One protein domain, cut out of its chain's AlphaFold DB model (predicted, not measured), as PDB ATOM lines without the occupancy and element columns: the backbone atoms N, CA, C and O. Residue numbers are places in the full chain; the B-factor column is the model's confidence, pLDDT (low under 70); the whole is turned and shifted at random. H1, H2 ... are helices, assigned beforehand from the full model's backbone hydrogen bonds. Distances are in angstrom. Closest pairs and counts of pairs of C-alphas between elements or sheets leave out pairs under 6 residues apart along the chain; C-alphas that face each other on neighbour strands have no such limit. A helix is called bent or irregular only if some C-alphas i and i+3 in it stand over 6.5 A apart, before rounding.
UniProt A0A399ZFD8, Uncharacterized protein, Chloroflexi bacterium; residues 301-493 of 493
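Overview. This is residues 301 to 493 of the 493 residues of an uncharacterized protein of Chloroflexi bacterium (UniProt A0A399ZFD8). A compact helical body has H8 in its middle, with H1 crossing it on one side and H11 crossing it on the opposite side. The hairpin of H9 and H10 packs at one end of the body; towards the other end lie the kinked H2, then H3 and the small H4 and H5, while a loop, residues 408 to 419 with the tiny H7, sticks out. The printed part has 193 residues, with eleven named helices, H1 to H11 in order along the chain, and no named strand; its class is all helix, and the helices mostly cross one another. It is compact, with a radius of gyration of the C-alphas of 16.7 A and spans of 45 by 41 by 38 A.

Along the chain. Find C-alpha 323 at (-36.600, -37.592, 13.419); from there H2, the longest helix, runs 28.9 A to residue 341, with a kink of 37 degrees near residue 335. Before it comes H1, residues 303 to 319, which starts with its C-alpha at (-8.145, -47.151, 6.453) and is 25.0 A long. After it come H3, residues 354 to 364 and 16.3 A long, H4, residues 368 to 371, H5, residues 380 to 387, H6, residues 399 to 402, and H7, residues 416 to 419. H8, residues 426 to 441, is 21.7 A long, H9, residues 443 to 455, is 19.9 A, and H10, residues 459 to 467, is 11.2 A. H11, residues 471 to 486, is 21.7 A long and ends with its C-alpha at (-24.592, -21.825, 7.973). H1 is irregular, C-alphas 304 and 307 being 7.4 A apart; H2 is irregular, with 7.4 A from C-alpha 326 to 329; H9 is only just irregular, with 6.8 A from C-alpha 444 to 447.

Arrangement. Look first at H8, the hub, which touches four helices. H1 touches it, the closest C-alphas being those of Gly 311 and Ala 431, 4.3 A apart, at a steep tilt of 68 degrees, only just short of perpendicular, the same way. H11 touches H8 with residues 478 to 482 alone, about perpendicular at 81 degrees; the closest C-alphas, of Tyr 436 and Trp 478, are 6.1 A apart. H9 and H8 touch only at the corner, closest at the C-alphas of Val 438 and Leu 446, 7.4 A. H6 only just touches H8, with 3 pairs of C-alphas within 8 A, closest at Leu 402 and Gln 426, 6.6 A. H9 and H10 touch as a hairpin, closest at the C-alphas of Leu 449 and Val 466, 5.8 A. H10 touches H11, closest at the C-alphas of Glu 460 and Ala 471, 5.2 A. H2 touches H11 with residues 329 to 337 alone, closest at the C-alphas of Thr 333 and Tyr 486, 5.4 A. H2 and H1 touch only at the corner, closest at the C-alphas of Ser 325 and Trp 318, 4.2 A. H2 and H3 are a hairpin that only just touches, with 3 pairs of C-alphas within 8 A, closest at Trp 327 and Leu 357, 6.9 A. H4 is close to H3 but not clearly touching, closest at the C-alphas of His 361 and Pro 368, 6.2 A. H5 and H7 touch no helix. In H5, H8 and H11 every O i to N i+4 pair is within hydrogen-bond range, against 11 of 13 in H1, 8 of 15 in H2, 5 of 7 in H3, 5 of 9 in H9 and 4 of 5 in H10; H4, H6 and H7 are too short for such a pair.

Size, cuts and confidence. The two C-alphas farthest apart, those of Asp 381 and Gly 468, are 46.7 A apart. The printed part has no cut, and residue 493 is the chain's last. The links H2 to H3, H5 to H6 and H6 to H7 are long. Mean pLDDT of the printed part is 87.2; look for values under 70 at residue 381, residues 388 to 393, residues 404 to 422 and residue 493.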
ATOM      1  N   VAL A 301     -12.313 -49.843   0.967       95.25
ATOM      2  CA  VAL A 301     -12.022 -48.483   1.433       95.25
ATOM      3  C   VAL A 301     -10.765 -48.499   2.298       95.25
ATOM      4  O   VAL A 301     -10.638 -49.286   3.240       95.25
ATOM      5  N   GLN A 302      -9.802 -47.651   1.946       92.00
ATOM      6  CA  GLN A 302      -8.532 -47.600   2.655       92.00
ATOM      7  C   GLN A 302      -8.740 -47.030   4.064       92.00
ATOM      8  O   GLN A 302      -9.601 -46.183   4.297       92.00
ATOM      9  N   THR A 303      -7.940 -47.482   5.032       89.06
ATOM     10  CA  THR A 303      -8.145 -47.151   6.453       89.06
ATOM     11  C   THR A 303      -8.129 -45.633   6.719       89.06
ATOM     12  O   THR A 303      -8.790 -45.169   7.644       89.06
ATOM     13  N   ASN A 304      -7.361 -44.849   5.951       88.12
ATOM     14  CA  ASN A 304      -7.277 -43.381   6.063       88.12
ATOM     15  C   ASN A 304      -8.598 -42.681   5.726       88.12
ATOM     16  O   ASN A 304      -8.840 -41.580   6.210       88.12
ATOM     17  N   TRP A 305      -9.482 -43.347   4.984       93.94
ATOM     18  CA  TRP A 305     -10.825 -42.871   4.668       93.94
ATOM     19  C   TRP A 305     -11.903 -43.396   5.612       93.94
ATOM     20  O   TRP A 305     -13.087 -43.172   5.372       93.94
ATOM     21  N   GLN A 306     -11.545 -44.068   6.708       90.88
ATOM     22  CA  GLN A 306     -12.560 -44.629   7.598       90.88
ATOM     23  C   GLN A 306     -13.471 -43.549   8.206       90.88
ATOM     24  O   GLN A 306     -14.672 -43.768   8.328       90.88
ATOM     25  N   LEU A 307     -12.931 -42.363   8.504       91.94
ATOM     26  CA  LEU A 307     -13.722 -41.224   8.986       91.94
ATOM     27  C   LEU A 307     -14.689 -40.694   7.921       91.94
ATOM     28  O   LEU A 307     -15.769 -40.219   8.261       91.94
ATOM     29  N   MET A 308     -14.342 -40.812   6.634       95.44
ATOM     30  CA  MET A 308     -15.236 -40.437   5.535       95.44
ATOM     31  C   MET A 308     -16.488 -41.320   5.516       95.44
ATOM     32  O   MET A 308     -17.579 -40.833   5.236       95.44
ATOM     33  N   LEU A 309     -16.361 -42.601   5.880       95.00
ATOM     34  CA  LEU A 309     -17.515 -43.490   6.033       95.00
ATOM     35  C   LEU A 309     -18.399 -43.108   7.225       95.00
ATOM     36  O   LEU A 309     -19.619 -43.230   7.127       95.00
ATOM     37  N   ASP A 310     -17.816 -42.602   8.312       93.88
ATOM     38  CA  ASP A 310     -18.596 -42.063   9.431       93.88
ATOM     39  C   ASP A 310     -19.340 -40.783   9.008       93.88
ATOM     40  O   ASP A 310     -20.515 -40.613   9.331       93.88
ATOM     41  N   GLY A 311     -18.686 -39.899   8.245       96.50
ATOM     42  CA  GLY A 311     -19.325 -38.713   7.661       96.50
ATOM     43  C   GLY A 311     -20.466 -39.076   6.710       96.50
ATOM     44  O   GLY A 311     -21.530 -38.464   6.759       96.50
ATOM     45  N   LEU A 312     -20.286 -40.120   5.899       97.50
ATOM     46  CA  LEU A 312     -21.309 -40.638   4.989       97.50
ATOM     47  C   LEU A 312     -22.495 -41.251   5.731       97.50
ATOM     48  O   LEU A 312     -23.638 -41.013   5.348       97.50
ATOM     49  N   TYR A 313     -22.234 -41.988   6.813       96.88
ATOM     50  CA  TYR A 313     -23.272 -42.467   7.722       96.88
ATOM     51  C   TYR A 313     -24.098 -41.296   8.274       96.88
ATOM     52  O   TYR A 313     -25.325 -41.305   8.189       96.88
ATOM     53  N   LEU A 314     -23.435 -40.267   8.806       96.75
ATOM     54  CA  LEU A 314     -24.119 -39.121   9.400       96.75
ATOM     55  C   LEU A 314     -24.912 -38.317   8.358       96.75
ATOM     56  O   LEU A 314     -26.077 -38.001   8.590       96.75
ATOM     57  N   TRP A 315     -24.317 -38.042   7.194       98.00
ATOM     58  CA  TRP A 315     -24.992 -37.351   6.095       98.00
ATOM     59  C   TRP A 315     -26.235 -38.112   5.624       98.00
ATOM     60  O   TRP A 315     -27.308 -37.524   5.532       98.00
ATOM     61  N   GLN A 316     -26.121 -39.424   5.391       97.50
ATOM     62  CA  GLN A 316     -27.248 -40.236   4.934       97.50
ATOM     63  C   GLN A 316     -28.374 -40.223   5.978       97.50
ATOM     64  O   GLN A 316     -29.537 -40.097   5.615       97.50
ATOM     65  N   MET A 317     -28.053 -40.288   7.277       96.31
ATOM     66  CA  MET A 317     -29.050 -40.158   8.348       96.31
ATOM     67  C   MET A 317     -29.789 -38.810   8.299       96.31
ATOM     68  O   MET A 317     -31.004 -38.784   8.489       96.31
ATOM     69  N   TRP A 318     -29.082 -37.708   8.047       97.06
ATOM     70  CA  TRP A 318     -29.687 -36.378   7.934       97.06
ATOM     71  C   TRP A 318     -30.492 -36.168   6.649       97.06
ATOM     72  O   TRP A 318     -31.460 -35.415   6.644       97.06
ATOM     73  N   ASP A 319     -30.114 -36.833   5.568       97.44
ATOM     74  CA  ASP A 319     -30.762 -36.702   4.267       97.44
ATOM     75  C   ASP A 319     -32.088 -37.487   4.164       97.44
ATOM     76  O   ASP A 319     -32.955 -37.138   3.372       97.44
ATOM     77  N   MET A 320     -32.287 -38.510   5.004       94.44
ATOM     78  CA  MET A 320     -33.453 -39.413   4.959       94.44
ATOM     79  C   MET A 320     -34.719 -38.892   5.670       94.44
ATOM     80  O   MET A 320     -35.638 -39.676   5.897       94.44
ATOM     81  N   ASP A 321     -34.765 -37.608   6.042       94.06
ATOM     82  CA  ASP A 321     -35.905 -36.963   6.728       94.06
ATOM     83  C   ASP A 321     -36.428 -37.744   7.956       94.06
ATOM     84  O   ASP A 321     -37.623 -37.866   8.216       94.06
ATOM     85  N   LEU A 322     -35.504 -38.352   8.704       95.38
ATOM     86  CA  LEU A 322     -35.822 -39.091   9.924       95.38
ATOM     87  C   LEU A 322     -35.875 -38.136  11.125       95.38
ATOM     88  O   LEU A 322     -35.221 -37.103  11.092       95.38
ATOM     89  N   PRO A 323     -36.528 -38.473  12.248       96.62
ATOM     90  CA  PRO A 323     -36.600 -37.592  13.419       96.62
ATOM     91  C   PRO A 323     -35.275 -36.940  13.860       96.62
ATOM     92  O   PRO A 323     -35.270 -35.778  14.264       96.62
ATOM     93  N   LEU A 324     -34.140 -37.646  13.769       95.69
ATOM     94  CA  LEU A 324     -32.823 -37.090  14.109       95.69
ATOM     95  C   LEU A 324     -32.260 -36.092  13.078       95.69
ATOM     96  O   LEU A 324     -31.350 -35.340  13.424       95.69
ATOM     97  N   SER A 325     -32.775 -36.048  11.845       96.38
ATOM     98  CA  SER A 325     -32.380 -35.059  10.829       96.38
ATOM     99  C   SER A 325     -32.815 -33.642  11.176       96.38
ATOM    100  O   SER A 325     -32.139 -32.694  10.778       96.38
ATOM    101  N   SER A 326     -33.889 -33.506  11.961       95.94
ATOM    102  CA  SER A 326     -34.424 -32.210  12.385       95.94
ATOM    103  C   SER A 326     -33.411 -31.354  13.146       95.94
ATOM    104  O   SER A 326     -33.553 -30.144  13.138       95.94
ATOM    105  N   TRP A 327     -32.375 -31.966  13.732       95.81
ATOM    106  CA  TRP A 327     -31.320 -31.288  14.494       95.81
ATOM    107  C   TRP A 327     -30.082 -30.924  13.667       95.81
ATOM    108  O   TRP A 327     -29.093 -30.443  14.226       95.81
ATOM    109  N   ARG A 328     -30.062 -31.226  12.360       96.44
ATOM    110  CA  ARG A 328     -28.884 -30.988  11.511       96.44
ATOM    111  C   ARG A 328     -28.486 -29.516  11.524       96.44
ATOM    112  O   ARG A 328     -27.316 -29.213  11.736       96.44
ATOM    113  N   GLU A 329     -29.430 -28.621  11.241       96.25
ATOM    114  CA  GLU A 329     -29.130 -27.201  11.042       96.25
ATOM    115  C   GLU A 329     -28.609 -26.567  12.333       96.25
ATOM    116  O   GLU A 329     -27.606 -25.858  12.307       96.25
ATOM    117  N   GLU A 330     -29.209 -26.907  13.471       95.06
ATOM    118  CA  GLU A 330     -28.799 -26.443  14.792       95.06
ATOM    119  C   GLU A 330     -27.412 -26.967  15.167       95.06
ATOM    120  O   GLU A 330     -26.579 -26.199  15.643       95.06
ATOM    121  N   VAL A 331     -27.129 -28.255  14.935       95.12
ATOM    122  CA  VAL A 331     -25.811 -28.846  15.224       95.12
ATOM    123  C   VAL A 331     -24.722 -28.208  14.366       95.12
ATOM    124  O   VAL A 331     -23.645 -27.897  14.877       95.12
ATOM    125  N   VAL A 332     -24.982 -28.016  13.072       95.81
ATOM    126  CA  VAL A 332     -24.001 -27.446  12.141       95.81
ATOM    127  C   VAL A 332     -23.778 -25.963  12.436       95.81
ATOM    128  O   VAL A 332     -22.629 -25.541  12.545       95.81
ATOM    129  N   THR A 333     -24.845 -25.187  12.639       94.44
ATOM    130  CA  THR A 333     -24.748 -23.758  12.987       94.44
ATOM    131  C   THR A 333     -23.996 -23.569  14.297       94.44
ATOM    132  O   THR A 333     -23.054 -22.783  14.359       94.44
ATOM    133  N   TRP A 334     -24.320 -24.361  15.320       93.06
ATOM    134  CA  TRP A 334     -23.597 -24.319  16.584       93.06
ATOM    135  C   TRP A 334     -22.098 -24.585  16.396       93.06
ATOM    136  O   TRP A 334     -21.268 -23.852  16.931       93.06
ATOM    137  N   LEU A 335     -21.734 -25.607  15.614       91.50
ATOM    138  CA  LEU A 335     -20.335 -25.990  15.423       91.50
ATOM    139  C   LEU A 335     -19.533 -24.954  14.616       91.50
ATOM    140  O   LEU A 335     -18.362 -24.728  14.917       91.50
ATOM    141  N   TYR A 336     -20.142 -24.343  13.596       91.69
ATOM    142  CA  TYR A 336     -19.441 -23.487  12.631       91.69
ATOM    143  C   TYR A 336     -19.606 -21.979  12.862       91.69
ATOM    144  O   TYR A 336     -18.746 -21.214  12.421       91.69
ATOM    145  N   ALA A 337     -20.671 -21.545  13.532       88.81
ATOM    146  CA  ALA A 337     -20.953 -20.134  13.789       88.81
ATOM    147  C   ALA A 337     -20.812 -19.783  15.273       88.81
ATOM    148  O   ALA A 337     -20.082 -18.851  15.607       88.81
ATOM    149  N   ASP A 338     -21.439 -20.542  16.171       86.44
ATOM    150  CA  ASP A 338     -21.526 -20.141  17.580       86.44
ATOM    151  C   ASP A 338     -20.278 -20.530  18.377       86.44
ATOM    152  O   ASP A 338     -19.662 -19.691  19.043       86.44
ATOM    153  N   LEU A 339     -19.860 -21.795  18.296       83.69
ATOM    154  CA  LEU A 339     -18.744 -22.331  19.073       83.69
ATOM    155  C   LEU A 339     -17.427 -21.553  18.853       83.69
ATOM    156  O   LEU A 339     -16.788 -21.216  19.861       83.69
ATOM    157  N   PRO A 340     -17.036 -21.178  17.613       83.31
ATOM    158  CA  PRO A 340     -15.798 -20.433  17.366       83.31
ATOM    159  C   PRO A 340     -15.768 -19.031  17.992       83.31
ATOM    160  O   PRO A 340     -14.691 -18.491  18.235       83.31
ATOM    161  N   THR A 341     -16.925 -18.432  18.306       82.25
ATOM    162  CA  THR A 341     -16.985 -17.102  18.949       82.25
ATOM    163  C   THR A 341     -16.599 -17.126  20.432       82.25
ATOM    164  O   THR A 341     -16.406 -16.076  21.052       82.25
ATOM    165  N   THR A 342     -16.447 -18.317  21.016       79.12
ATOM    166  CA  THR A 342     -16.128 -18.490  22.435       79.12
ATOM    167  C   THR A 342     -14.643 -18.214  22.688       79.12
ATOM    168  O   THR A 342     -13.772 -18.934  22.194       79.12
ATOM    169  N   GLN A 343     -14.327 -17.216  23.520       79.88
ATOM    170  CA  GLN A 343     -12.940 -16.844  23.835       79.88
ATOM    171  C   GLN A 343     -12.196 -17.957  24.598       79.88
ATOM    172  O   GLN A 343     -12.818 -18.649  25.416       79.88
ATOM    173  N   PRO A 344     -10.874 -18.137  24.397       79.94
ATOM    174  CA  PRO A 344     -10.078 -19.081  25.182       79.94
ATOM    175  C   PRO A 344     -10.292 -18.890  26.692       79.94
ATOM    176  O   PRO A 344     -10.246 -17.771  27.198       79.94
ATOM    177  N   GLY A 345     -10.565 -19.980  27.415       78.75
ATOM    178  CA  GLY A 345     -10.856 -19.956  28.857       78.75
ATOM    179  C   GLY A 345     -12.322 -19.701  29.241       78.75
ATOM    180  O   GLY A 345     -12.673 -19.871  30.407       78.75
ATOM    181  N   GLN A 346     -13.197 -19.356  28.294       81.25
ATOM    182  CA  GLN A 346     -14.643 -19.331  28.519       81.25
ATOM    183  C   GLN A 346     -15.233 -20.745  28.366       81.25
ATOM    184  O   GLN A 346     -14.795 -21.509  27.497       81.25
ATOM    185  N   ALA A 347     -16.213 -21.079  29.218       79.94
ATOM    186  CA  ALA A 347     -16.989 -22.320  29.133       79.94
ATOM    187  C   ALA A 347     -17.629 -22.457  27.747       79.94
ATOM    188  O   ALA A 347     -18.039 -21.451  27.158       79.94
ATOM    189  N   ALA A 348     -17.701 -23.684  27.232       80.06
ATOM    190  CA  ALA A 348     -18.262 -23.906  25.909       80.06
ATOM    191  C   ALA A 348     -19.742 -23.503  25.910       80.06
ATOM    192  O   ALA A 348     -20.518 -23.890  26.789       80.06
ATOM    193  N   MET A 349     -20.139 -22.692  24.930       85.62
ATOM    194  CA  MET A 349     -21.553 -22.432  24.699       85.62
ATOM    195  C   MET A 349     -22.165 -23.701  24.106       85.62
ATOM    196  O   MET A 349     -21.709 -24.173  23.069       85.62
ATOM    197  N   LEU A 350     -23.156 -24.277  24.782       89.69
ATOM    198  CA  LEU A 350     -23.948 -25.388  24.253       89.69
ATOM    199  C   LEU A 350     -25.068 -24.840  23.351       89.69
ATOM    200  O   LEU A 350     -25.471 -23.690  23.550       89.69
ATOM    201  N   PRO A 351     -25.608 -25.644  22.416       89.00
ATOM    202  CA  PRO A 351     -26.775 -25.250  21.628       89.00
ATOM    203  C   PRO A 351     -27.949 -24.818  22.521       89.00
ATOM    204  O   PRO A 351     -28.184 -25.429  23.566       89.00
ATOM    205  N   GLU A 352     -28.736 -23.828  22.089       88.38
ATOM    206  CA  GLU A 352     -29.916 -23.343  22.834       88.38
ATOM    207  C   GLU A 352     -30.872 -24.491  23.209       88.38
ATOM    208  O   GLU A 352     -31.333 -24.597  24.346       88.38
ATOM    209  N   TYR A 353     -31.085 -25.420  22.275       89.62
ATOM    210  CA  TYR A 353     -31.970 -26.575  22.435       89.62
ATOM    211  C   TYR A 353     -31.251 -27.854  22.881       89.62
ATOM    212  O   TYR A 353     -31.763 -28.957  22.683       89.62
ATOM    213  N   TYR A 354     -30.078 -27.736  23.507       91.38
ATOM    214  CA  TYR A 354     -29.273 -28.882  23.930       91.38
ATOM    215  C   TYR A 354     -30.053 -29.948  24.735       91.38
ATOM    216  O   TYR A 354     -29.956 -31.127  24.385       91.38
ATOM    217  N   PRO A 355     -30.897 -29.605  25.737       90.94
ATOM    218  CA  PRO A 355     -31.693 -30.611  26.449       90.94
ATOM    219  C   PRO A 355     -32.671 -31.374  25.547       90.94
ATOM    220  O   PRO A 355     -32.837 -32.583  25.707       90.94
ATOM    221  N   ALA A 356     -33.302 -30.687  24.588       91.19
ATOM    222  CA  ALA A 356     -34.257 -31.291  23.663       91.19
ATOM    223  C   ALA A 356     -33.552 -32.190  22.636       91.19
ATOM    224  O   ALA A 356     -33.990 -33.322  22.421       91.19
ATOM    225  N   LEU A 357     -32.413 -31.742  22.097       92.69
ATOM    226  CA  LEU A 357     -31.541 -32.543  21.239       92.69
ATOM    227  C   LEU A 357     -31.117 -33.830  21.950       92.69
ATOM    228  O   LEU A 357     -31.228 -34.922  21.387       92.69
ATOM    229  N   CYS A 358     -30.675 -33.721  23.204       92.44
ATOM    230  CA  CYS A 358     -30.267 -34.869  24.002       92.44
ATOM    231  C   CYS A 358     -31.420 -35.822  24.302       92.44
ATOM    232  O   CYS A 358     -31.269 -37.033  24.135       92.44
ATOM    233  N   ALA A 359     -32.583 -35.294  24.684       91.50
ATOM    234  CA  ALA A 359     -33.776 -36.099  24.911       91.50
ATOM    235  C   ALA A 359     -34.208 -36.851  23.641       91.50
ATOM    236  O   ALA A 359     -34.585 -38.019  23.730       91.50
ATOM    237  N   ALA A 360     -34.114 -36.216  22.467       93.44
ATOM    238  CA  ALA A 360     -34.405 -36.852  21.187       93.44
ATOM    239  C   ALA A 360     -33.410 -37.983  20.881       93.44
ATOM    240  O   ALA A 360     -33.827 -39.107  20.612       93.44
ATOM    241  N   HIS A 361     -32.101 -37.737  20.996       93.00
ATOM    242  CA  HIS A 361     -31.088 -38.765  20.728       93.00
ATOM    243  C   HIS A 361     -31.222 -39.969  21.662       93.00
ATOM    244  O   HIS A 361     -31.179 -41.104  21.186       93.00
ATOM    245  N   GLN A 362     -31.482 -39.732  22.953       92.25
ATOM    246  CA  GLN A 362     -31.650 -40.773  23.977       92.25
ATOM    247  C   GLN A 362     -32.780 -41.769  23.695       92.25
ATOM    248  O   GLN A 362     -32.784 -42.856  24.278       92.25
ATOM    249  N   LEU A 363     -33.702 -41.460  22.777       94.06
ATOM    250  CA  LEU A 363     -34.678 -42.434  22.295       94.06
ATOM    251  C   LEU A 363     -33.980 -43.606  21.583       94.06
ATOM    252  O   LEU A 363     -34.286 -44.768  21.861       94.06
ATOM    253  N   TRP A 364     -33.016 -43.327  20.706       94.44
ATOM    254  CA  TRP A 364     -32.398 -44.336  19.834       94.44
ATOM    255  C   TRP A 364     -30.953 -44.677  20.189       94.44
ATOM    256  O   TRP A 364     -30.508 -45.789  19.904       94.44
ATOM    257  N   MET A 365     -30.233 -43.772  20.850       92.25
ATOM    258  CA  MET A 365     -28.844 -43.968  21.257       92.25
ATOM    259  C   MET A 365     -28.513 -43.187  22.533       92.25
ATOM    260  O   MET A 365     -29.010 -42.085  22.718       92.25
ATOM    261  N   PRO A 366     -27.632 -43.695  23.410       83.00
ATOM    262  CA  PRO A 366     -27.274 -43.013  24.655       83.00
ATOM    263  C   PRO A 366     -26.776 -41.574  24.497       83.00
ATOM    264  O   PRO A 366     -26.916 -40.785  25.426       83.00
ATOM    265  N   SER A 367     -26.156 -41.251  23.358       86.50
ATOM    266  CA  SER A 367     -25.524 -39.956  23.126       86.50
ATOM    267  C   SER A 367     -25.297 -39.696  21.627       86.50
ATOM    268  O   SER A 367     -24.926 -40.645  20.926       86.50
ATOM    269  N   PRO A 368     -25.430 -38.439  21.146       90.62
ATOM    270  CA  PRO A 368     -24.996 -38.017  19.809       90.62
ATOM    271  C   PRO A 368     -23.528 -38.365  19.517       90.62
ATOM    272  O   PRO A 368     -23.159 -38.632  18.373       90.62
ATOM    273  N   PHE A 369     -22.696 -38.460  20.557       88.94
ATOM    274  CA  PHE A 369     -21.308 -38.892  20.436       88.94
ATOM    275  C   PHE A 369     -21.142 -40.271  19.776       88.94
ATOM    276  O   PHE A 369     -20.127 -40.531  19.138       88.94
ATOM    277  N   GLN A 370     -22.142 -41.158  19.853       86.62
ATOM    278  CA  GLN A 370     -22.082 -42.474  19.196       86.62
ATOM    279  C   GLN A 370     -22.107 -42.414  17.670       86.62
ATOM    280  O   GLN A 370     -21.728 -43.386  17.017       86.62
ATOM    281  N   ILE A 371     -22.553 -41.287  17.123       89.25
ATOM    282  CA  ILE A 371     -22.518 -40.964  15.698       89.25
ATOM    283  C   ILE A 371     -21.561 -39.793  15.438       89.25
ATOM    284  O   ILE A 371     -21.699 -39.072  14.455       89.25
ATOM    285  N   ASN A 372     -20.581 -39.618  16.336       89.69
ATOM    286  CA  ASN A 372     -19.496 -38.639  16.275       89.69
ATOM    287  C   ASN A 372     -19.951 -37.167  16.172       89.69
ATOM    288  O   ASN A 372     -19.192 -36.303  15.722       89.69
ATOM    289  N   ILE A 373     -21.164 -36.855  16.635       92.00
ATOM    290  CA  ILE A 373     -21.562 -35.478  16.947       92.00
ATOM    291  C   ILE A 373     -20.932 -35.125  18.303       92.00
ATOM    292  O   ILE A 373     -21.064 -35.911  19.243       92.00
ATOM    293  N   PRO A 374     -20.243 -33.980  18.454       90.56
ATOM    294  CA  PRO A 374     -19.411 -33.696  19.624       90.56
ATOM    295  C   PRO A 374     -20.218 -33.200  20.840       90.56
ATOM    296  O   PRO A 374     -19.889 -32.182  21.436       90.56
ATOM    297  N   LEU A 375     -21.286 -33.922  21.188       89.75
ATOM    298  CA  LEU A 375     -22.182 -33.667  22.315       89.75
ATOM    299  C   LEU A 375     -22.352 -34.975  23.094       89.75
ATOM    300  O   LEU A 375     -22.804 -35.969  22.516       89.75
ATOM    301  N   MET A 376     -22.001 -35.008  24.384       86.62
ATOM    302  CA  MET A 376     -22.100 -36.250  25.162       86.62
ATOM    303  C   MET A 376     -23.471 -36.456  25.807       86.62
ATOM    304  O   MET A 376     -23.804 -37.602  26.116       86.62
ATOM    305  N   CYS A 377     -24.293 -35.414  25.950       88.94
ATOM    306  CA  CYS A 377     -25.552 -35.468  26.698       88.94
ATOM    307  C   CYS A 377     -25.347 -35.847  28.169       88.94
ATOM    308  O   CYS A 377     -26.156 -36.567  28.760       88.94
ATOM    309  N   ALA A 378     -24.246 -35.360  28.745       83.75
ATOM    310  CA  ALA A 378     -23.879 -35.541  30.142       83.75
ATOM    311  C   ALA A 378     -24.140 -34.269  30.973       83.75
ATOM    312  O   ALA A 378     -24.639 -33.257  30.472       83.75
ATOM    313  N   GLU A 379     -23.812 -34.330  32.268       77.50
ATOM    314  CA  GLU A 379     -23.768 -33.145  33.130       77.50
ATOM    315  C   GLU A 379     -22.802 -32.097  32.555       77.50
ATOM    316  O   GLU A 379     -21.791 -32.437  31.939       77.50
ATOM    317  N   ARG A 380     -23.113 -30.813  32.768       73.94
ATOM    318  CA  ARG A 380     -22.411 -29.686  32.132       73.94
ATOM    319  C   ARG A 380     -20.899 -29.699  32.366       73.94
ATOM    320  O   ARG A 380     -20.152 -29.477  31.421       73.94
ATOM    321  N   ASP A 381     -20.459 -30.033  33.576       64.88
ATOM    322  CA  ASP A 381     -19.033 -30.105  33.920       64.88
ATOM    323  C   ASP A 381     -18.287 -31.158  33.081       64.88
ATOM    324  O   ASP A 381     -17.098 -31.012  32.797       64.88
ATOM    325  N   TRP A 382     -18.988 -32.212  32.649       73.31
ATOM    326  CA  TRP A 382     -18.438 -33.244  31.776       73.31
ATOM    327  C   TRP A 382     -18.267 -32.728  30.348       73.31
ATOM    328  O   TRP A 382     -17.222 -32.954  29.743       73.31
ATOM    329  N   GLU A 383     -19.264 -32.007  29.825       77.25
ATOM    330  CA  GLU A 383     -19.176 -31.355  28.510       77.25
ATOM    331  C   GLU A 383     -18.050 -30.321  28.489       77.25
ATOM    332  O   GLU A 383     -17.206 -30.347  27.595       77.25
ATOM    333  N   ASP A 384     -17.976 -29.470  29.515       72.56
ATOM    334  CA  ASP A 384     -16.905 -28.488  29.650       72.56
ATOM    335  C   ASP A 384     -15.541 -29.182  29.716       72.56
ATOM    336  O   ASP A 384     -14.624 -28.778  29.011       72.56
ATOM    337  N   TRP A 385     -15.396 -30.278  30.469       72.00
ATOM    338  CA  TRP A 385     -14.152 -31.052  30.499       72.00
ATOM    339  C   TRP A 385     -13.799 -31.698  29.152       72.00
ATOM    340  O   TRP A 385     -12.626 -31.767  28.793       72.00
ATOM    341  N   TYR A 386     -14.784 -32.162  28.388       71.56
ATOM    342  CA  TYR A 386     -14.558 -32.777  27.080       71.56
ATOM    343  C   TYR A 386     -14.209 -31.753  25.990       71.56
ATOM    344  O   TYR A 386     -13.463 -32.058  25.052       71.56
ATOM    345  N   LEU A 387     -14.722 -30.528  26.122       72.31
ATOM    346  CA  LEU A 387     -14.499 -29.430  25.185       72.31
ATOM    347  C   LEU A 387     -13.315 -28.522  25.587       72.31
ATOM    348  O   LEU A 387     -12.741 -27.863  24.721       72.31
ATOM    349  N   ALA A 388     -12.904 -28.500  26.861       64.25
ATOM    350  CA  ALA A 388     -11.860 -27.616  27.399       64.25
ATOM    351  C   ALA A 388     -10.421 -27.850  26.894       64.25
ATOM    352  O   ALA A 388      -9.713 -26.858  26.735       64.25
ATOM    353  N   PRO A 389      -9.935 -29.082  26.630       57.31
ATOM    354  CA  PRO A 389      -8.529 -29.305  26.285       57.31
ATOM    355  C   PRO A 389      -8.107 -28.826  24.888       57.31
ATOM    356  O   PRO A 389      -6.994 -29.134  24.472       57.31
ATOM    357  N   ARG A 390      -8.973 -28.151  24.118       56.59
ATOM    358  CA  ARG A 390      -8.711 -27.882  22.699       56.59
ATOM    359  C   ARG A 390      -8.453 -26.409  22.414       56.59
ATOM    360  O   ARG A 390      -9.384 -25.615  22.316       56.59
ATOM    361  N   ASP A 391      -7.183 -26.104  22.150       54.50
ATOM    362  CA  ASP A 391      -6.751 -24.899  21.429       54.50
ATOM    363  C   ASP A 391      -7.300 -24.855  19.983       54.50
ATOM    364  O   ASP A 391      -7.301 -23.808  19.348       54.50
ATOM    365  N   SER A 392      -7.842 -25.964  19.462       57.09
ATOM    366  CA  SER A 392      -8.487 -26.053  18.146       57.09
ATOM    367  C   SER A 392     -10.013 -25.905  18.245       57.09
ATOM    368  O   SER A 392     -10.759 -26.845  17.965       57.09
ATOM    369  N   ARG A 393     -10.491 -24.732  18.677       68.94
ATOM    370  CA  ARG A 393     -11.898 -24.310  18.463       68.94
ATOM    371  C   ARG A 393     -12.151 -23.838  17.030       68.94
ATOM    372  O   ARG A 393     -13.262 -23.434  16.702       68.94
ATOM    373  N   GLU A 394     -11.115 -23.862  16.198       78.94
ATOM    374  CA  GLU A 394     -11.232 -23.592  14.777       78.94
ATOM    375  C   GLU A 394     -12.104 -24.678  14.135       78.94
ATOM    376  O   GLU A 394     -11.796 -25.869  14.266       78.94
ATOM    377  N   PRO A 395     -13.208 -24.294  13.478       84.00
ATOM    378  CA  PRO A 395     -14.056 -25.253  12.805       84.00
ATOM    379  C   PRO A 395     -13.271 -25.934  11.683       84.00
ATOM    380  O   PRO A 395     -12.447 -25.318  11.003       84.00
ATOM    381  N   LEU A 396     -13.543 -27.220  11.479       90.50
ATOM    382  CA  LEU A 396     -12.857 -28.015  10.466       90.50
ATOM    383  C   LEU A 396     -13.380 -27.624   9.085       90.50
ATOM    384  O   LEU A 396     -14.462 -28.055   8.676       90.50
ATOM    385  N   MET A 397     -12.627 -26.761   8.408       90.06
ATOM    386  CA  MET A 397     -12.976 -26.145   7.120       90.06
ATOM    387  C   MET A 397     -11.924 -26.396   6.035       90.06
ATOM    388  O   MET A 397     -12.110 -25.969   4.898       90.06
ATOM    389  N   TYR A 398     -10.835 -27.095   6.361       93.62
ATOM    390  CA  TYR A 398      -9.766 -27.409   5.417       93.62
ATOM    391  C   TYR A 398      -9.650 -28.924   5.225       93.62
ATOM    392  O   TYR A 398      -9.625 -29.696   6.184       93.62
ATOM    393  N   LEU A 399      -9.522 -29.373   3.979       93.00
ATOM    394  CA  LEU A 399      -9.351 -30.773   3.589       93.00
ATOM    395  C   LEU A 399      -8.137 -31.412   4.273       93.00
ATOM    396  O   LEU A 399      -8.190 -32.582   4.657       93.00
ATOM    397  N   ALA A 400      -7.071 -30.638   4.485       90.75
ATOM    398  CA  ALA A 400      -5.882 -31.081   5.213       90.75
ATOM    399  C   ALA A 400      -6.177 -31.469   6.676       90.75
ATOM    400  O   ALA A 400      -5.497 -32.333   7.220       90.75
ATOM    401  N   GLN A 401      -7.201 -30.876   7.302       89.44
ATOM    402  CA  GLN A 401      -7.655 -31.242   8.650       89.44
ATOM    403  C   GLN A 401      -8.532 -32.503   8.633       89.44
ATOM    404  O   GLN A 401      -8.586 -33.247   9.610       89.44
ATOM    405  N   LEU A 402      -9.223 -32.755   7.515       89.94
ATOM    406  CA  LEU A 402     -10.098 -33.916   7.359       89.94
ATOM    407  C   LEU A 402      -9.340 -35.194   6.988       89.94
ATOM    408  O   LEU A 402      -9.799 -36.287   7.321       89.94
ATOM    409  N   ALA A 403      -8.185 -35.072   6.330       78.69
ATOM    410  CA  ALA A 403      -7.285 -36.191   6.087       78.69
ATOM    411  C   ALA A 403      -6.526 -36.519   7.378       78.69
ATOM    412  O   ALA A 403      -5.592 -35.814   7.744       78.69
ATOM    413  N   ALA A 404      -6.891 -37.598   8.073       63.62
ATOM    414  CA  ALA A 404      -6.068 -38.068   9.181       63.62
ATOM    415  C   ALA A 404      -4.745 -38.618   8.614       63.62
ATOM    416  O   ALA A 404      -4.775 -39.612   7.877       63.62
ATOM    417  N   PRO A 405      -3.573 -38.042   8.948       55.69
ATOM    418  CA  PRO A 405      -2.310 -38.667   8.616       55.69
ATOM    419  C   PRO A 405      -2.165 -39.894   9.513       55.69
ATOM    420  O   PRO A 405      -1.646 -39.822  10.624       55.69
ATOM    421  N   MET A 406      -2.631 -41.054   9.053       58.50
ATOM    422  CA  MET A 406      -2.191 -42.295   9.671       58.50
ATOM    423  C   MET A 406      -0.742 -42.518   9.274       58.50
ATOM    424  O   MET A 406      -0.438 -43.106   8.238       58.50
ATOM    425  N   SER A 407       0.150 -42.020  10.125       57.38
ATOM    426  CA  SER A 407       1.540 -42.444  10.184       57.38
ATOM    427  C   SER A 407       1.568 -43.972  10.166       57.38
ATOM    428  O   SER A 407       1.153 -44.636  11.119       57.38
ATOM    429  N   SER A 408       2.033 -44.555   9.063       55.78
ATOM    430  CA  SER A 408       2.036 -46.001   8.819       55.78
ATOM    431  C   SER A 408       3.028 -46.779   9.705       55.78
ATOM    432  O   SER A 408       3.386 -47.907   9.377       55.78
ATOM    433  N   GLY A 409       3.506 -46.193  10.807       62.16
ATOM    434  CA  GLY A 409       4.546 -46.756  11.669       62.16
ATOM    435  C   GLY A 409       4.298 -46.635  13.174       62.16
ATOM    436  O   GLY A 409       5.073 -47.202  13.945       62.16
ATOM    437  N   GLU A 410       3.240 -45.954  13.624       61.72
ATOM    438  CA  GLU A 410       2.932 -45.901  15.055       61.72
ATOM    439  C   GLU A 410       2.229 -47.185  15.501       61.72
ATOM    440  O   GLU A 410       1.047 -47.427  15.244       61.72
ATOM    441  N   TYR A 411       2.999 -48.043  16.173       57.41
ATOM    442  CA  TYR A 411       2.497 -49.221  16.868       57.41
ATOM    443  C   TYR A 411       1.294 -48.838  17.737       57.41
ATOM    444  O   TYR A 411       1.403 -48.003  18.633       57.41
ATOM    445  N   MET A 412       0.149 -49.470  17.462       48.00
ATOM    446  CA  MET A 412      -1.118 -49.238  18.154       48.00
ATOM    447  C   MET A 412      -0.968 -49.471  19.664       48.00
ATOM    448  O   MET A 412      -1.098 -50.596  20.148       48.00
ATOM    449  N   ASN A 413      -0.738 -48.405  20.421       60.62
ATOM    450  CA  ASN A 413      -0.978 -48.413  21.851       60.62
ATOM    451  C   ASN A 413      -2.497 -48.601  22.066       60.62
ATOM    452  O   ASN A 413      -3.286 -47.885  21.458       60.62
ATOM    453  N   PRO A 414      -2.960 -49.530  22.918       51.72
ATOM    454  CA  PRO A 414      -4.376 -49.648  23.276       51.72
ATOM    455  C   PRO A 414      -5.026 -48.327  23.723       51.72
ATOM    456  O   PRO A 414      -6.218 -48.139  23.491       51.72
ATOM    457  N   TRP A 415      -4.243 -47.404  24.294       53.47
ATOM    458  CA  TRP A 415      -4.676 -46.053  24.660       53.47
ATOM    459  C   TRP A 415      -4.795 -45.093  23.462       53.47
ATOM    460  O   TRP A 415      -5.642 -44.209  23.504       53.47
ATOM    461  N   SER A 416      -4.092 -45.322  22.341       56.88
ATOM    462  CA  SER A 416      -4.261 -44.525  21.108       56.88
ATOM    463  C   SER A 416      -5.570 -44.818  20.365       56.88
ATOM    464  O   SER A 416      -5.911 -44.156  19.389       56.88
ATOM    465  N   LYS A 417      -6.369 -45.786  20.840       53.22
ATOM    466  CA  LYS A 417      -7.777 -45.888  20.432       53.22
ATOM    467  C   LYS A 417      -8.607 -44.700  20.919       53.22
ATOM    468  O   LYS A 417      -9.599 -44.403  20.267       53.22
ATOM    469  N   MET A 418      -8.215 -44.038  22.015       53.03
ATOM    470  CA  MET A 418      -8.832 -42.769  22.408       53.03
ATOM    471  C   MET A 418      -8.343 -41.612  21.527       53.03
ATOM    472  O   MET A 418      -9.152 -40.780  21.143       53.03
ATOM    473  N   ASP A 419      -7.083 -41.612  21.083       56.81
ATOM    474  CA  ASP A 419      -6.593 -40.615  20.106       56.81
ATOM    475  C   ASP A 419      -7.202 -40.797  18.703       56.81
ATOM    476  O   ASP A 419      -7.165 -39.892  17.875       56.81
ATOM    477  N   ARG A 420      -7.801 -41.965  18.429       56.38
ATOM    478  CA  ARG A 420      -8.621 -42.208  17.232       56.38
ATOM    479  C   ARG A 420     -10.020 -41.619  17.298       56.38
ATOM    480  O   ARG A 420     -10.713 -41.681  16.282       56.38
ATOM    481  N   PHE A 421     -10.456 -41.080  18.436       61.97
ATOM    482  CA  PHE A 421     -11.586 -40.166  18.398       61.97
ATOM    483  C   PHE A 421     -11.092 -38.961  17.605       61.97
ATOM    484  O   PHE A 421     -10.330 -38.148  18.125       61.97
ATOM    485  N   GLY A 422     -11.444 -38.940  16.313       67.94
ATOM    486  CA  GLY A 422     -11.109 -37.859  15.397       67.94
ATOM    487  C   GLY A 422     -11.424 -36.512  16.032       67.94
ATOM    488  O   GLY A 422     -12.191 -36.431  17.000       67.94
ATOM    489  N   GLN A 423     -10.809 -35.453  15.514       80.06
ATOM    490  CA  GLN A 423     -11.053 -34.107  16.027       80.06
ATOM    491  C   GLN A 423     -12.571 -33.890  16.137       80.06
ATOM    492  O   GLN A 423     -13.284 -34.150  15.168       80.06
ATOM    493  N   PRO A 424     -13.121 -33.537  17.309       80.81
ATOM    494  CA  PRO A 424     -14.570 -33.494  17.445       80.81
ATOM    495  C   PRO A 424     -15.204 -32.527  16.464       80.81
ATOM    496  O   PRO A 424     -14.666 -31.462  16.185       80.81
ATOM    497  N   GLY A 425     -16.318 -32.962  15.881       88.38
ATOM    498  CA  GLY A 425     -16.901 -32.299  14.721       88.38
ATOM    499  C   GLY A 425     -16.344 -32.767  13.372       88.38
ATOM    500  O   GLY A 425     -16.933 -32.424  12.360       88.38
ATOM    501  N   GLN A 426     -15.299 -33.602  13.301       91.62
ATOM    502  CA  GLN A 426     -14.750 -34.098  12.024       91.62
ATOM    503  C   GLN A 426     -15.769 -34.901  11.219       91.62
ATOM    504  O   GLN A 426     -15.866 -34.727  10.008       91.62
ATOM    505  N   THR A 427     -16.578 -35.735  11.872       93.62
ATOM    506  CA  THR A 427     -17.682 -36.436  11.199       93.62
ATOM    507  C   THR A 427     -18.747 -35.462  10.704       93.62
ATOM    508  O   THR A 427     -19.234 -35.635   9.592       93.62
ATOM    509  N   VAL A 428     -19.070 -34.414  11.471       95.50
ATOM    510  CA  VAL A 428     -19.990 -33.350  11.030       95.50
ATOM    511  C   VAL A 428     -19.414 -32.623   9.812       95.50
ATOM    512  O   VAL A 428     -20.113 -32.455   8.819       95.50
ATOM    513  N   ALA A 429     -18.126 -32.281   9.833       95.94
ATOM    514  CA  ALA A 429     -17.434 -31.648   8.718       95.94
ATOM    515  C   ALA A 429     -17.430 -32.522   7.460       95.94
ATOM    516  O   ALA A 429     -17.732 -32.041   6.373       95.94
ATOM    517  N   LEU A 430     -17.167 -33.824   7.607       96.94
ATOM    518  CA  LEU A 430     -17.233 -34.787   6.507       96.94
ATOM    519  C   LEU A 430     -18.666 -34.970   5.990       96.94
ATOM    520  O   LEU A 430     -18.866 -35.069   4.783       96.94
ATOM    521  N   ALA A 431     -19.675 -34.947   6.863       97.75
ATOM    522  CA  ALA A 431     -21.071 -34.946   6.437       97.75
ATOM    523  C   ALA A 431     -21.422 -33.675   5.640       97.75
ATOM    524  O   ALA A 431     -22.119 -33.760   4.631       97.75
ATOM    525  N   MET A 432     -20.893 -32.510   6.031       98.12
ATOM    526  CA  MET A 432     -21.072 -31.250   5.295       98.12
ATOM    527  C   MET A 432     -20.285 -31.195   3.987       98.12
ATOM    528  O   MET A 432     -20.773 -30.633   3.009       98.12
ATOM    529  N   PHE A 433     -19.107 -31.816   3.932       97.88
ATOM    530  CA  PHE A 433     -18.378 -32.051   2.687       97.88
ATOM    531  C   PHE A 433     -19.248 -32.853   1.703       97.88
ATOM    532  O   PHE A 433     -19.345 -32.498   0.528       97.88
ATOM    533  N   ILE A 434     -19.912 -33.915   2.179       98.50
ATOM    534  CA  ILE A 434     -20.782 -34.762   1.349       98.50
ATOM    535  C   ILE A 434     -22.038 -33.995   0.931       98.50
ATOM    536  O   ILE A 434     -22.425 -34.053  -0.234       98.50
ATOM    537  N   GLU A 435     -22.643 -33.227   1.838       98.31
ATOM    538  CA  GLU A 435     -23.793 -32.377   1.521       98.31
ATOM    539  C   GLU A 435     -23.471 -31.359   0.422       98.31
ATOM    540  O   GLU A 435     -24.226 -31.237  -0.546       98.31
ATOM    541  N   TYR A 436     -22.329 -30.677   0.527       98.50
ATOM    542  CA  TYR A 436     -21.832 -29.786  -0.517       98.50
ATOM    543  C   TYR A 436     -21.622 -30.535  -1.836       98.50
ATOM    544  O   TYR A 436     -22.096 -30.087  -2.880       98.50
ATOM    545  N   ALA A 437     -20.976 -31.705  -1.791       98.56
ATOM    546  CA  ALA A 437     -20.715 -32.493  -2.984       98.56
ATOM    547  C   ALA A 437     -22.010 -32.886  -3.714       98.56
ATOM    548  O   ALA A 437     -22.117 -32.717  -4.925       98.56
ATOM    549  N   VAL A 438     -23.019 -33.348  -2.974       98.44
ATOM    550  CA  VAL A 438     -24.334 -33.709  -3.521       98.44
ATOM    551  C   VAL A 438     -25.063 -32.487  -4.070       98.44
ATOM    552  O   VAL A 438     -25.683 -32.573  -5.126       98.44
ATOM    553  N   THR A 439     -24.972 -31.349  -3.381       98.25
ATOM    554  CA  THR A 439     -25.640 -30.105  -3.784       98.25
ATOM    555  C   THR A 439     -25.056 -29.529  -5.074       98.25
ATOM    556  O   THR A 439     -25.806 -29.039  -5.914       98.25
ATOM    557  N   ILE A 440     -23.731 -29.582  -5.242       98.50
ATOM    558  CA  ILE A 440     -23.037 -28.959  -6.377       98.50
ATOM    559  C   ILE A 440     -22.835 -29.916  -7.549       98.50
ATOM    560  O   ILE A 440     -23.038 -29.520  -8.696       98.50
ATOM    561  N   TYR A 441     -22.438 -31.159  -7.279       98.44
ATOM    562  CA  TYR A 441     -22.082 -32.129  -8.318       98.44
ATOM    563  C   TYR A 441     -23.172 -33.175  -8.562       98.44
ATOM    564  O   TYR A 441     -23.094 -33.880  -9.557       98.44
ATOM    565  N   GLY A 442     -24.192 -33.264  -7.704       98.06
ATOM    566  CA  GLY A 442     -25.292 -34.217  -7.843       98.06
ATOM    567  C   GLY A 442     -25.096 -35.504  -7.038       98.06
ATOM    568  O   GLY A 442     -23.983 -35.983  -6.799       98.06
ATOM    569  N   ARG A 443     -26.215 -36.091  -6.598       98.06
ATOM    570  CA  ARG A 443     -26.248 -37.322  -5.782       98.06
ATOM    571  C   ARG A 443     -25.664 -38.528  -6.520       98.06
ATOM    572  O   ARG A 443     -25.085 -39.415  -5.900       98.06
ATOM    573  N   GLU A 444     -25.787 -38.557  -7.840       97.75
ATOM    574  CA  GLU A 444     -25.293 -39.613  -8.721       97.75
ATOM    575  C   GLU A 444     -23.769 -39.800  -8.678       97.75
ATOM    576  O   GLU A 444     -23.278 -40.847  -9.101       97.75
ATOM    577  N   HIS A 445     -23.020 -38.832  -8.137       98.38
ATOM    578  CA  HIS A 445     -21.575 -38.944  -7.949       98.38
ATOM    579  C   HIS A 445     -21.170 -39.666  -6.655       98.38
ATOM    580  O   HIS A 445     -20.020 -40.102  -6.551       98.38
ATOM    581  N   LEU A 446     -22.079 -39.865  -5.690       98.25
ATOM    582  CA  LEU A 446     -21.756 -40.547  -4.427       98.25
ATOM    583  C   LEU A 446     -21.191 -41.962  -4.610       98.25
ATOM    584  O   LEU A 446     -20.169 -42.257  -3.992       98.25
ATOM    585  N   PRO A 447     -21.739 -42.829  -5.483       98.62
ATOM    586  CA  PRO A 447     -21.169 -44.158  -5.706       98.62
ATOM    587  C   PRO A 447     -19.715 -44.101  -6.179       98.62
ATOM    588  O   PRO A 447     -18.876 -44.880  -5.726       98.62
ATOM    589  N   THR A 448     -19.409 -43.145  -7.060       98.38
ATOM    590  CA  THR A 448     -18.056 -42.906  -7.572       98.38
ATOM    591  C   THR A 448     -17.133 -42.393  -6.475       98.38
ATOM    592  O   THR A 448     -15.992 -42.846  -6.390       98.38
ATOM    593  N   LEU A 449     -17.622 -41.508  -5.598       98.31
ATOM    594  CA  LEU A 449     -16.880 -41.052  -4.426       98.31
ATOM    595  C   LEU A 449     -16.506 -42.229  -3.519       98.31
ATOM    596  O   LEU A 449     -15.326 -42.400  -3.225       98.31
ATOM    597  N   VAL A 450     -17.480 -43.059  -3.121       98.19
ATOM    598  CA  VAL A 450     -17.249 -44.203  -2.220       98.19
ATOM    599  C   VAL A 450     -16.280 -45.211  -2.841       98.19
ATOM    600  O   VAL A 450     -15.350 -45.655  -2.170       98.19
ATOM    601  N   ALA A 451     -16.440 -45.528  -4.130       98.25
ATOM    602  CA  ALA A 451     -15.506 -46.387  -4.855       98.25
ATOM    603  C   ALA A 451     -14.092 -45.779  -4.926       98.25
ATOM    604  O   ALA A 451     -13.092 -46.488  -4.790       98.25
ATOM    605  N   GLY A 452     -14.003 -44.456  -5.094       97.81
ATOM    606  CA  GLY A 452     -12.753 -43.703  -5.109       97.81
ATOM    607  C   GLY A 452     -11.967 -43.802  -3.799       97.81
ATOM    608  O   GLY A 452     -10.739 -43.849  -3.847       97.81
ATOM    609  N   LEU A 453     -12.638 -43.938  -2.647       96.94
ATOM    610  CA  LEU A 453     -11.980 -44.123  -1.341       96.94
ATOM    611  C   LEU A 453     -11.169 -45.432  -1.249       96.94
ATOM    612  O   LEU A 453     -10.306 -45.575  -0.386       96.94
ATOM    613  N   GLY A 454     -11.431 -46.417  -2.112       96.31
ATOM    614  CA  GLY A 454     -10.587 -47.611  -2.234       96.31
ATOM    615  C   GLY A 454      -9.377 -47.414  -3.153       96.31
ATOM    616  O   GLY A 454      -8.353 -48.078  -2.997       96.31
ATOM    617  N   GLN A 455      -9.473 -46.487  -4.108       97.31
ATOM    618  CA  GLN A 455      -8.525 -46.340  -5.219       97.31
ATOM    619  C   GLN A 455      -7.491 -45.234  -4.998       97.31
ATOM    620  O   GLN A 455      -6.363 -45.341  -5.478       97.31
ATOM    621  N   TYR A 456      -7.863 -44.185  -4.270       96.38
ATOM    622  CA  TYR A 456      -7.044 -43.001  -4.036       96.38
ATOM    623  C   TYR A 456      -6.746 -42.856  -2.547       96.38
ATOM    624  O   TYR A 456      -7.569 -43.213  -1.715       96.38
ATOM    625  N   ASP A 457      -5.572 -42.337  -2.198       93.94
ATOM    626  CA  ASP A 457      -5.077 -42.229  -0.819       93.94
ATOM    627  C   ASP A 457      -5.056 -40.785  -0.282       93.94
ATOM    628  O   ASP A 457      -4.744 -40.563   0.887       93.94
ATOM    629  N   ARG A 458      -5.393 -39.800  -1.122       94.75
ATOM    630  CA  ARG A 458      -5.368 -38.372  -0.783       94.75
ATOM    631  C   ARG A 458      -6.368 -37.555  -1.597       94.75
ATOM    632  O   ARG A 458      -6.805 -37.975  -2.671       94.75
ATOM    633  N   TRP A 459      -6.705 -36.366  -1.104       95.94
ATOM    634  CA  TRP A 459      -7.686 -35.475  -1.731       95.94
ATOM    635  C   TRP A 459      -7.265 -35.002  -3.129       95.94
ATOM    636  O   TRP A 459      -8.109 -34.904  -4.018       95.94
ATOM    637  N   GLU A 460      -5.969 -34.770  -3.359       96.19
ATOM    638  CA  GLU A 460      -5.430 -34.245  -4.622       96.19
ATOM    639  C   GLU A 460      -5.578 -35.217  -5.791       96.19
ATOM    640  O   GLU A 460      -5.496 -34.804  -6.945       96.19
ATOM    641  N   THR A 461      -5.769 -36.506  -5.512       96.19
ATOM    642  CA  THR A 461      -6.012 -37.528  -6.535       96.19
ATOM    643  C   THR A 461      -7.475 -37.959  -6.563       96.19
ATOM    644  O   THR A 461      -8.013 -38.169  -7.648       96.19
ATOM    645  N   LEU A 462      -8.137 -38.016  -5.402       96.75
ATOM    646  CA  LEU A 462      -9.547 -38.383  -5.291       96.75
ATOM    647  C   LEU A 462     -10.477 -37.357  -5.956       96.75
ATOM    648  O   LEU A 462     -11.306 -37.729  -6.784       96.75
ATOM    649  N   LEU A 463     -10.356 -36.069  -5.619       97.88
ATOM    650  CA  LEU A 463     -11.322 -35.050  -6.057       97.88
ATOM    651  C   LEU A 463     -11.292 -34.803  -7.573       97.88
ATOM    652  O   LEU A 463     -12.371 -34.808  -8.175       97.88
ATOM    653  N   PRO A 464     -10.120 -34.709  -8.236       98.44
ATOM    654  CA  PRO A 464     -10.088 -34.616  -9.693       98.44
ATOM    655  C   PRO A 464     -10.668 -35.850 -10.383       98.44
ATOM    656  O   PRO A 464     -11.307 -35.722 -11.422       98.44
ATOM    657  N   ALA A 465     -10.473 -37.042  -9.812       98.00
ATOM    658  CA  ALA A 465     -10.990 -38.275 -10.392       98.00
ATOM    659  C   ALA A 465     -12.519 -38.393 -10.279       98.00
ATOM    660  O   ALA A 465     -13.160 -38.893 -11.201       98.00
ATOM    661  N   VAL A 466     -13.100 -37.941  -9.165       98.12
ATOM    662  CA  VAL A 466     -14.541 -38.080  -8.888       98.12
ATOM    663  C   VAL A 466     -15.357 -36.918  -9.467       98.12
ATOM    664  O   VAL A 466     -16.435 -37.149 -10.019       98.12
ATOM    665  N   TYR A 467     -14.854 -35.686  -9.348       98.38
ATOM    666  CA  TYR A 467     -15.602 -34.458  -9.655       98.38
ATOM    667  C   TYR A 467     -14.994 -33.621 -10.788       98.38
ATOM    668  O   TYR A 467     -15.623 -32.673 -11.247       98.38
ATOM    669  N   GLY A 468     -13.782 -33.941 -11.250       98.25
ATOM    670  CA  GLY A 468     -13.122 -33.189 -12.322       98.25
ATOM    671  C   GLY A 468     -12.571 -31.817 -11.911       98.25
ATOM    672  O   GLY A 468     -12.171 -31.056 -12.786       98.25
ATOM    673  N   VAL A 469     -12.519 -31.510 -10.609       98.50
ATOM    674  CA  VAL A 469     -11.983 -30.253 -10.056       98.50
ATOM    675  C   VAL A 469     -10.757 -30.504  -9.184       98.50
ATOM    676  O   VAL A 469     -10.562 -31.601  -8.655       98.50
ATOM    677  N   SER A 470      -9.913 -29.486  -9.014       98.06
ATOM    678  CA  SER A 470      -8.771 -29.582  -8.096       98.06
ATOM    679  C   SER A 470      -9.220 -29.616  -6.628       98.06
ATOM    680  O   SER A 470     -10.298 -29.130  -6.292       98.06
ATOM    681  N   ALA A 471      -8.379 -30.142  -5.731       96.88
ATOM    682  CA  ALA A 471      -8.688 -30.149  -4.299       96.88
ATOM    683  C   ALA A 471      -8.862 -28.732  -3.722       96.88
ATOM    684  O   ALA A 471      -9.793 -28.501  -2.959       96.88
ATOM    685  N   ALA A 472      -8.027 -27.777  -4.147       96.81
ATOM    686  CA  ALA A 472      -8.122 -26.379  -3.719       96.81
ATOM    687  C   ALA A 472      -9.416 -25.702  -4.203       96.81
ATOM    688  O   ALA A 472     -10.061 -24.978  -3.454       96.81
ATOM    689  N   GLU A 473      -9.824 -25.962  -5.448       97.88
ATOM    690  CA  GLU A 473     -11.088 -25.449  -5.993       97.88
ATOM    691  C   GLU A 473     -12.299 -26.032  -5.255       97.88
ATOM    692  O   GLU A 473     -13.220 -25.297  -4.897       97.88
ATOM    693  N   PHE A 474     -12.277 -27.340  -4.981       97.94
ATOM    694  CA  PHE A 474     -13.323 -27.990  -4.200       97.94
ATOM    695  C   PHE A 474     -13.412 -27.400  -2.787       97.94
ATOM    696  O   PHE A 474     -14.509 -27.071  -2.342       97.94
ATOM    697  N   GLU A 475     -12.275 -27.258  -2.096       97.44
ATOM    698  CA  GLU A 475     -12.195 -26.698  -0.742       97.44
ATOM    699  C   GLU A 475     -12.741 -25.270  -0.689       97.44
ATOM    700  O   GLU A 475     -13.616 -24.989   0.127       97.44
ATOM    701  N   ALA A 476     -12.308 -24.397  -1.602       96.94
ATOM    702  CA  ALA A 476     -12.791 -23.022  -1.670       96.94
ATOM    703  C   ALA A 476     -14.315 -22.958  -1.875       96.94
ATOM    704  O   ALA A 476     -15.007 -22.171  -1.226       96.94
ATOM    705  N   GLY A 477     -14.860 -23.812  -2.749       98.00
ATOM    706  CA  GLY A 477     -16.303 -23.897  -2.958       98.00
ATOM    707  C   GLY A 477     -17.056 -24.448  -1.741       98.00
ATOM    708  O   GLY A 477     -18.117 -23.931  -1.391       98.00
ATOM    709  N   TRP A 478     -16.490 -25.439  -1.047       97.62
ATOM    710  CA  TRP A 478     -17.060 -25.997   0.180       97.62
ATOM    711  C   TRP A 478     -17.085 -24.972   1.322       97.62
ATOM    712  O   TRP A 478     -18.108 -24.811   1.986       97.62
ATOM    713  N   GLN A 479     -16.004 -24.217   1.515       96.81
ATOM    714  CA  GLN A 479     -15.947 -23.136   2.501       96.81
ATOM    715  C   GLN A 479     -16.969 -22.037   2.196       96.81
ATOM    716  O   GLN A 479     -17.707 -21.609   3.085       96.81
ATOM    717  N   ALA A 480     -17.071 -21.619   0.928       96.50
ATOM    718  CA  ALA A 480     -18.076 -20.650   0.500       96.50
ATOM    719  C   ALA A 480     -19.506 -21.159   0.755       96.50
ATOM    720  O   ALA A 480     -20.364 -20.389   1.193       96.50
ATOM    721  N   TYR A 481     -19.756 -22.454   0.536       97.38
ATOM    722  CA  TYR A 481     -21.027 -23.095   0.864       97.38
ATOM    723  C   TYR A 481     -21.333 -23.031   2.365       97.38
ATOM    724  O   TYR A 481     -22.421 -22.595   2.737       97.38
ATOM    725  N   LEU A 482     -20.380 -23.399   3.230       96.19
ATOM    726  CA  LEU A 482     -20.552 -23.340   4.686       96.19
ATOM    727  C   LEU A 482     -20.850 -21.917   5.176       96.19
ATOM    728  O   LEU A 482     -21.769 -21.717   5.969       96.19
ATOM    729  N   ALA A 483     -20.118 -20.922   4.672       95.56
ATOM    730  CA  ALA A 483     -20.340 -19.523   5.020       95.56
ATOM    731  C   ALA A 483     -21.733 -19.040   4.580       95.56
ATOM    732  O   ALA A 483     -22.451 -18.418   5.361       95.56
ATOM    733  N   ALA A 484     -22.143 -19.358   3.348       96.44
ATOM    734  CA  ALA A 484     -23.429 -18.926   2.806       96.44
ATOM    735  C   ALA A 484     -24.630 -19.631   3.454       96.44
ATOM    736  O   ALA A 484     -25.672 -19.006   3.648       96.44
ATOM    737  N   ARG A 485     -24.506 -20.929   3.759       96.31
ATOM    738  CA  ARG A 485     -25.599 -21.767   4.273       96.31
ATOM    739  C   ARG A 485     -25.745 -21.671   5.789       96.31
ATOM    740  O   ARG A 485     -26.873 -21.610   6.265       96.31
ATOM    741  N   TYR A 486     -24.629 -21.660   6.515       95.50
ATOM    742  CA  TYR A 486     -24.592 -21.825   7.973       95.50
ATOM    743  C   TYR A 486     -23.944 -20.646   8.710       95.50
ATOM    744  O   TYR A 486     -23.769 -20.703   9.922       95.50
ATOM    745  N   GLY A 487     -23.558 -19.578   8.001       94.44
ATOM    746  CA  GLY A 487     -22.927 -18.411   8.623       94.44
ATOM    747  C   GLY A 487     -21.532 -18.692   9.189       94.44
ATOM    748  O   GLY A 487     -21.093 -17.983  10.092       94.44
ATOM    749  N   ALA A 488     -20.843 -19.720   8.680       91.19
ATOM    750  CA  ALA A 488     -19.503 -20.080   9.131       91.19
ATOM    751  C   ALA A 488     -18.525 -18.901   8.991       91.19
ATOM    752  O   ALA A 488     -18.438 -18.264   7.935       91.19
ATOM    753  N   VAL A 489     -17.763 -18.623  10.053       84.75
ATOM    754  CA  VAL A 489     -16.756 -17.555  10.057       84.75
ATOM    755  C   VAL A 489     -15.440 -18.107   9.519       84.75
ATOM    756  O   VAL A 489     -14.737 -18.845  10.206       84.75
ATOM    757  N   ILE A 490     -15.090 -17.727   8.291       83.81
ATOM    758  CA  ILE A 490     -13.799 -18.072   7.688       83.81
ATOM    759  C   ILE A 490     -12.755 -17.082   8.212       83.81
ATOM    760  O   ILE A 490     -12.849 -15.878   7.956       83.81
ATOM    761  N   ALA A 491     -11.776 -17.574   8.972       78.31
ATOM    762  CA  ALA A 491     -10.641 -16.757   9.381       78.31
ATOM    763  C   ALA A 491      -9.823 -16.359   8.134       78.31
ATOM    764  O   ALA A 491      -9.579 -17.218   7.287       78.31
ATOM    765  N   PRO A 492      -9.420 -15.085   7.983       73.56
ATOM    766  CA  PRO A 492      -8.505 -14.698   6.914       73.56
ATOM    767  C   PRO A 492      -7.151 -15.397   7.118       73.56
ATOM    768  O   PRO A 492      -6.633 -15.376   8.236       73.56
ATOM    769  N   GLU A 493      -6.617 -16.011   6.055       62.28
ATOM    770  CA  GLU A 493      -5.277 -16.632   6.031       62.28
ATOM    771  C   GLU A 493      -4.133 -15.658   6.348       62.28
ATOM    772  O   GLU A 493      -4.209 -14.470   5.936       62.28
TER     773      GLU A 493